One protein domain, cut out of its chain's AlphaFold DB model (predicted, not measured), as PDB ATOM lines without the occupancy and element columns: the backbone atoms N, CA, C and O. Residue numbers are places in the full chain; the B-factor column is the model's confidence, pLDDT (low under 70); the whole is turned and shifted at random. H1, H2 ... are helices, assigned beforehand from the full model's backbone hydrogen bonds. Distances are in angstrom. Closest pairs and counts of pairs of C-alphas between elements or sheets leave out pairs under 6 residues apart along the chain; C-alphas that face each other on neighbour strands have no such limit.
ATOM      1  N   GLU A   5      11.537 -17.108  24.994       91.06
ATOM      2  CA  GLU A   5      10.075 -17.296  25.100       91.06
ATOM      3  C   GLU A   5       9.418 -16.481  26.235       91.06
ATOM      4  O   GLU A   5       8.231 -16.179  26.166       91.06
ATOM      5  N   MET A   6      10.176 -16.111  27.272       91.44
ATOM      6  CA  MET A   6       9.679 -15.323  28.398       91.44
ATOM      7  C   MET A   6       9.380 -13.868  28.002       91.44
ATOM      8  O   MET A   6       8.378 -13.307  28.447       91.44
ATOM      9  N   TYR A   7      10.232 -13.275  27.161       90.31
ATOM     10  CA  TYR A   7      10.224 -11.843  26.837       90.31
ATOM     11  C   TYR A   7      10.040 -11.542  25.341       90.31
ATOM     12  O   TYR A   7       9.861 -10.387  24.963       90.31
ATOM     13  N   TYR A   8      10.068 -12.554  24.471       90.50
ATOM     14  CA  TYR A   8       9.886 -12.383  23.032       90.50
ATOM     15  C   TYR A   8       8.492 -11.819  22.738       90.50
ATOM     16  O   TYR A   8       7.486 -12.390  23.152       90.50
ATOM     17  N   LEU A   9       8.451 -10.680  22.038       88.50
ATOM     18  CA  LEU A   9       7.240  -9.908  21.716       88.50
ATOM     19  C   LEU A   9       6.440  -9.394  22.929       88.50
ATOM     20  O   LEU A   9       5.349  -8.853  22.747       88.50
ATOM     21  N   LYS A  10       6.975  -9.492  24.153       88.81
ATOM     22  CA  LYS A  10       6.377  -8.856  25.330       88.81
ATOM     23  C   LYS A  10       6.958  -7.465  25.542       88.81
ATOM     24  O   LYS A  10       8.159  -7.246  25.404       88.81
ATOM     25  N   LYS A  11       6.090  -6.527  25.910       91.50
ATOM     26  CA  LYS A  11       6.470  -5.202  26.404       91.50
ATOM     27  C   LYS A  11       6.052  -5.111  27.864       91.50
ATOM     28  O   LYS A  11       4.948  -5.528  28.205       91.50
ATOM     29  N   PHE A  12       6.935  -4.575  28.693       94.75
ATOM     30  CA  PHE A  12       6.671  -4.314  30.102       94.75
ATOM     31  C   PHE A  12       6.549  -2.806  30.285       94.75
ATOM     32  O   PHE A  12       7.375  -2.056  29.760       94.75
ATOM     33  N   SER A  13       5.494  -2.377  30.967       93.50
ATOM     34  CA  SER A  13       5.171  -0.957  31.138       93.50
ATOM     35  C   SER A  13       5.911  -0.343  32.325       93.50
ATOM     36  O   SER A  13       6.131   0.865  32.355       93.50
ATOM     37  N   SER A  14       6.328  -1.176  33.281       97.00
ATOM     38  CA  SER A  14       7.079  -0.779  34.466       97.00
ATOM     39  C   SER A  14       8.146  -1.812  34.846       97.00
ATOM     40  O   SER A  14       8.159  -2.949  34.361       97.00
ATOM     41  N   TYR A  15       9.053  -1.404  35.736       96.12
ATOM     42  CA  TYR A  15      10.011  -2.317  36.358       96.12
ATOM     43  C   TYR A  15       9.301  -3.416  37.159       96.12
ATOM     44  O   TYR A  15       9.703  -4.576  37.079       96.12
ATOM     45  N   ASP A  16       8.237  -3.065  37.884       97.31
ATOM     46  CA  ASP A  16       7.488  -4.019  38.701       97.31
ATOM     47  C   ASP A  16       6.804  -5.079  37.829       97.31
ATOM     48  O   ASP A  16       6.920  -6.266  38.121       97.31
ATOM     49  N   ASP A  17       6.226  -4.695  36.683       95.88
ATOM     50  CA  ASP A  17       5.654  -5.656  35.725       95.88
ATOM     51  C   ASP A  17       6.702  -6.654  35.214       95.88
ATOM     52  O   ASP A  17       6.440  -7.854  35.094       95.88
ATOM     53  N   LEU A  18       7.907  -6.162  34.897       95.38
ATOM     54  CA  LEU A  18       9.016  -7.010  34.463       95.38
ATOM     55  C   LEU A  18       9.456  -7.949  35.591       95.38
ATOM     56  O   LEU A  18       9.672  -9.138  35.349       95.38
ATOM     57  N   LYS A  19       9.592  -7.428  36.811       96.44
ATOM     58  CA  LYS A  19       9.998  -8.198  37.987       96.44
ATOM     59  C   LYS A  19       9.014  -9.332  38.259       96.44
ATOM     60  O   LYS A  19       9.447 -10.480  38.374       96.44
ATOM     61  N   GLU A  20       7.721  -9.035  38.290       96.69
ATOM     62  CA  GLU A  20       6.683 -10.044  38.493       96.69
ATOM     63  C   GLU A  20       6.719 -11.089  37.376       96.69
ATOM     64  O   GLU A  20       6.779 -12.289  37.646       96.69
ATOM     65  N   ALA A  21       6.816 -10.669  36.113       95.50
ATOM     66  CA  ALA A  21       6.927 -11.606  34.998       95.50
ATOM     67  C   ALA A  21       8.154 -12.533  35.097       95.50
ATOM     68  O   ALA A  21       8.062 -13.707  34.726       95.50
ATOM     69  N   ILE A  22       9.294 -12.041  35.601       95.75
ATOM     70  CA  ILE A  22      10.484 -12.865  35.869       95.75
ATOM     71  C   ILE A  22      10.192 -13.889  36.967       95.75
ATOM     72  O   ILE A  22      10.506 -15.067  36.780       95.75
ATOM     73  N   ILE A  23       9.597 -13.461  38.084       96.69
ATOM     74  CA  ILE A  23       9.267 -14.337  39.218       96.69
ATOM     75  C   ILE A  23       8.338 -15.461  38.756       96.69
ATOM     76  O   ILE A  23       8.669 -16.637  38.926       96.69
ATOM     77  N   TYR A  24       7.242 -15.114  38.077       96.12
ATOM     78  CA  TYR A  24       6.303 -16.095  37.533       96.12
ATOM     79  C   TYR A  24       6.964 -17.041  36.533       96.12
ATOM     80  O   TYR A  24       6.694 -18.241  36.542       96.12
ATOM     81  N   TYR A  25       7.850 -16.537  35.672       96.38
ATOM     82  CA  TYR A  25       8.533 -17.395  34.709       96.38
ATOM     83  C   TYR A  25       9.487 -18.389  35.384       96.38
ATOM     84  O   TYR A  25       9.568 -19.540  34.953       96.38
ATOM     85  N   ILE A  26      10.206 -17.970  36.428       96.38
ATOM     86  CA  ILE A  26      11.099 -18.852  37.193       96.38
ATOM     87  C   ILE A  26      10.294 -19.963  37.869       96.38
ATOM     88  O   ILE A  26      10.682 -21.130  37.772       96.38
ATOM     89  N   ASP A  27       9.185 -19.606  38.515       97.38
ATOM     90  CA  ASP A  27       8.290 -20.568  39.154       97.38
ATOM     91  C   ASP A  27       7.729 -21.567  38.132       97.38
ATOM     92  O   ASP A  27       7.958 -22.773  38.245       97.38
ATOM     93  N   TYR A  28       7.142 -21.064  37.044       96.50
ATOM     94  CA  TYR A  28       6.654 -21.889  35.943       96.50
ATOM     95  C   TYR A  28       7.725 -22.844  35.410       96.50
ATOM     96  O   TYR A  28       7.476 -24.038  35.235       96.50
ATOM     97  N   TYR A  29       8.936 -22.345  35.159       96.19
ATOM     98  CA  TYR A  29      10.007 -23.160  34.594       96.19
ATOM     99  C   TYR A  29      10.436 -24.292  35.535       96.19
ATOM    100  O   TYR A  29      10.750 -25.383  35.057       96.19
ATOM    101  N   ASN A  30      10.467 -24.040  36.842       96.19
ATOM    102  CA  ASN A  30      10.957 -24.996  37.834       96.19
ATOM    103  C   ASN A  30       9.889 -25.990  38.302       96.19
ATOM    104  O   ASN A  30      10.224 -27.158  38.502       96.19
ATOM    105  N   ASN A  31       8.643 -25.535  38.452       97.19
ATOM    106  CA  ASN A  31       7.565 -26.289  39.097       97.19
ATOM    107  C   ASN A  31       6.494 -26.791  38.125       97.19
ATOM    108  O   ASN A  31       5.778 -27.734  38.438       97.19
ATOM    109  N   HIS A  32       6.366 -26.181  36.943       96.94
ATOM    110  CA  HIS A  32       5.241 -26.463  36.038       96.94
ATOM    111  C   HIS A  32       5.667 -26.887  34.627       96.94
ATOM    112  O   HIS A  32       4.873 -27.447  33.869       96.94
ATOM    113  N   ARG A  33       6.925 -26.650  34.244       96.06
ATOM    114  CA  ARG A  33       7.428 -26.993  32.914       96.06
ATOM    115  C   ARG A  33       7.982 -28.414  32.864       96.06
ATOM    116  O   ARG A  33       9.165 -28.638  33.122       96.06
ATOM    117  N   TYR A  34       7.166 -29.340  32.378       96.75
ATOM    118  CA  TYR A  34       7.606 -30.694  32.048       96.75
ATOM    119  C   TYR A  34       8.616 -30.711  30.897       96.75
ATOM    120  O   TYR A  34       8.457 -30.034  29.874       96.75
ATOM    121  N   GLN A  35       9.682 -31.496  31.056       96.31
ATOM    122  CA  GLN A  35      10.747 -31.606  30.062       96.31
ATOM    123  C   GLN A  35      10.955 -33.065  29.668       96.31
ATOM    124  O   GLN A  35      11.341 -33.886  30.492       96.31
ATOM    125  N   LYS A  36      10.799 -33.383  28.376       96.62
ATOM    126  CA  LYS A  36      10.988 -34.751  27.854       96.62
ATOM    127  C   LYS A  36      12.348 -35.357  28.232       96.62
ATOM    128  O   LYS A  36      12.429 -36.536  28.537       96.62
ATOM    129  N   ARG A  37      13.407 -34.539  28.260       95.81
ATOM    130  CA  ARG A  37      14.764 -34.955  28.669       95.81
ATOM    131  C   ARG A  37      14.894 -35.322  30.154       95.81
ATOM    132  O   ARG A  37      15.872 -35.948  30.524       95.81
ATOM    133  N   LEU A  38      13.953 -34.880  30.986       96.31
ATOM    134  CA  LEU A  38      13.877 -35.184  32.415       96.31
ATOM    135  C   LEU A  38      12.825 -36.271  32.663       96.31
ATOM    136  O   LEU A  38      12.079 -36.189  33.627       96.31
ATOM    137  N   ASN A  39      12.684 -37.233  31.745       95.31
ATOM    138  CA  ASN A  39      11.631 -38.254  31.786       95.31
ATOM    139  C   ASN A  39      10.222 -37.658  31.951       95.31
ATOM    140  O   ASN A  39       9.392 -38.187  32.680       95.31
ATOM    141  N   SER A  40       9.969 -36.535  31.273       96.56
ATOM    142  CA  SER A  40       8.707 -35.790  31.360       96.56
ATOM    143  C   SER A  40       8.360 -35.309  32.773       96.56
ATOM    144  O   SER A  40       7.184 -35.151  33.071       96.56
ATOM    145  N   MET A  41       9.364 -35.022  33.605       97.94
ATOM    146  CA  MET A  41       9.220 -34.336  34.892       97.94
ATOM    147  C   MET A  41       9.549 -32.845  34.775       97.94
ATOM    148  O   MET A  41      10.216 -32.391  33.829       97.94
ATOM    149  N   THR A  42       9.092 -32.074  35.752       97.88
ATOM    150  CA  THR A  42       9.580 -30.718  36.012       97.88
ATOM    151  C   THR A  42      10.993 -30.757  36.610       97.88
ATOM    152  O   THR A  42      11.429 -31.786  37.137       97.88
ATOM    153  N   PRO A  43      11.759 -29.652  36.543       97.25
ATOM    154  CA  PRO A  43      13.075 -29.592  37.170       97.25
ATOM    155  C   PRO A  43      13.092 -29.928  38.666       97.25
ATOM    156  O   PRO A  43      14.055 -30.549  39.114       97.25
ATOM    157  N   ILE A  44      12.074 -29.523  39.435       97.31
ATOM    158  CA  ILE A  44      11.993 -29.842  40.867       97.31
ATOM    159  C   ILE A  44      11.661 -31.314  41.098       97.31
ATOM    160  O   ILE A  44      12.384 -31.969  41.847       97.31
ATOM    161  N   GLU A  45      10.652 -31.860  40.417       97.81
ATOM    162  CA  GLU A  45      10.314 -33.289  40.518       97.81
ATOM    163  C   GLU A  45      11.513 -34.171  40.168       97.81
ATOM    164  O   GLU A  45      11.826 -35.113  40.889       97.81
ATOM    165  N   TYR A  46      12.254 -33.817  39.115       97.50
ATOM    166  CA  TYR A  46      13.452 -34.554  38.729       97.50
ATOM    167  C   TYR A  46      14.537 -34.531  39.816       97.50
ATOM    168  O   TYR A  46      15.199 -35.539  40.047       97.50
ATOM    169  N   ARG A  47      14.725 -33.401  40.515       96.44
ATOM    170  CA  ARG A  47      15.673 -33.323  41.641       96.44
ATOM    171  C   ARG A  47      15.239 -34.209  42.804       96.44
ATOM    172  O   ARG A  47      16.089 -34.884  43.366       96.44
ATOM    173  N   ILE A  48      13.950 -34.204  43.143       96.88
ATOM    174  CA  ILE A  48      13.396 -35.053  44.208       96.88
ATOM    175  C   ILE A  48      13.588 -36.527  43.843       96.88
ATOM    176  O   ILE A  48      14.176 -37.265  44.624       96.88
ATOM    177  N   HIS A  49      13.222 -36.918  42.621       96.25
ATOM    178  CA  HIS A  49      13.418 -38.276  42.115       96.25
ATOM    179  C   HIS A  49      14.882 -38.733  42.208       96.25
ATOM    180  O   HIS A  49      15.158 -39.853  42.630       96.25
ATOM    181  N   LEU A  50      15.836 -37.865  41.848       95.50
ATOM    182  CA  LEU A  50      17.258 -38.181  41.982       95.50
ATOM    183  C   LEU A  50      17.679 -38.356  43.445       95.50
ATOM    184  O   LEU A  50      18.392 -39.307  43.747       95.50
ATOM    185  N   LEU A  51      17.240 -37.473  44.345       95.25
ATOM    186  CA  LEU A  51      17.544 -37.579  45.777       95.25
ATOM    187  C   LEU A  51      16.993 -38.873  46.386       95.25
ATOM    188  O   LEU A  51      17.700 -39.524  47.147       95.25
ATOM    189  N   GLU A  52      15.776 -39.266  46.013       94.31
ATOM    190  CA  GLU A  52      15.159 -40.525  46.445       94.31
ATOM    191  C   GLU A  52      15.878 -41.750  45.873       94.31
ATOM    192  O   GLU A  52      15.985 -42.759  46.552       94.31
ATOM    193  N   SER A  53      16.398 -41.668  44.645       87.88
ATOM    194  CA  SER A  53      17.123 -42.780  44.010       87.88
ATOM    195  C   SER A  53      18.548 -42.998  44.537       87.88
ATOM    196  O   SER A  53      19.152 -44.031  44.258       87.88
ATOM    197  N   ILE A  54      19.108 -42.001  45.229       79.06
ATOM    198  CA  ILE A  54      20.451 -42.047  45.827       79.06
ATOM    199  C   ILE A  54      20.394 -42.550  47.283       79.06
ATOM    200  O   ILE A  54      21.424 -42.975  47.810       79.06
ATOM    201  N   ALA A  55      19.217 -42.495  47.916       60.06
ATOM    202  CA  ALA A  55      18.951 -43.021  49.254       60.06
ATOM    203  C   ALA A  55      18.732 -44.543  49.235       60.06
ATOM    204  O   ALA A  55      19.168 -45.192  50.213       60.06
TER     205      ALA A  55
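AT A GLANCE: This is residues 5 to 55 of the 55 residues of the protein "IS3 family transposase" of Clostridium senegalense (UniProt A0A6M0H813). Two helices, H1 and H2, follow one another nearly end to end and make a long rod, with the tail before H1, residues 5 to 14, folding back along H1 and the loop between the helices bulging to the same side. Residues 50 to 55 stick out at the far end. The printed part has 51 residues with two named helices, H1 then H2, and no named strand, and its class is all helix. It is only just loose, close to extended, with a radius of gyration of the C-alphas of 14.7 A and spans of 47 by 19 by 10 A.

IN THESE COORDINATES: H1, residues 15 to 32, begins at C-alpha (10.011, -2.317, 36.358) and is 24.6 A long. H2, residues 43 to 54, is 16.9 A long and ends at C-alpha (20.451, -42.047, 45.827).

HOW THE PARTS SIT: H1 touches H2 with residues 29 to 31 alone, and H2 touches H1 with residues 43 to 45 alone; the closest C-alphas, of Asn 30 and Pro 43, are 5.1 A apart. They run the same way at a steep tilt of 38 degrees. In H1 and H2 every O i to N i+4 pair is within hydrogen-bond range.

THE WHOLE: The C-alphas farthest apart, of Ser 13 and Ala 55, are 47.8 A apart. The printed part has no cut, and the link from H1 to H2 is short. Mean pLDDT of the printed part is 94.3; residue 55 is under 70.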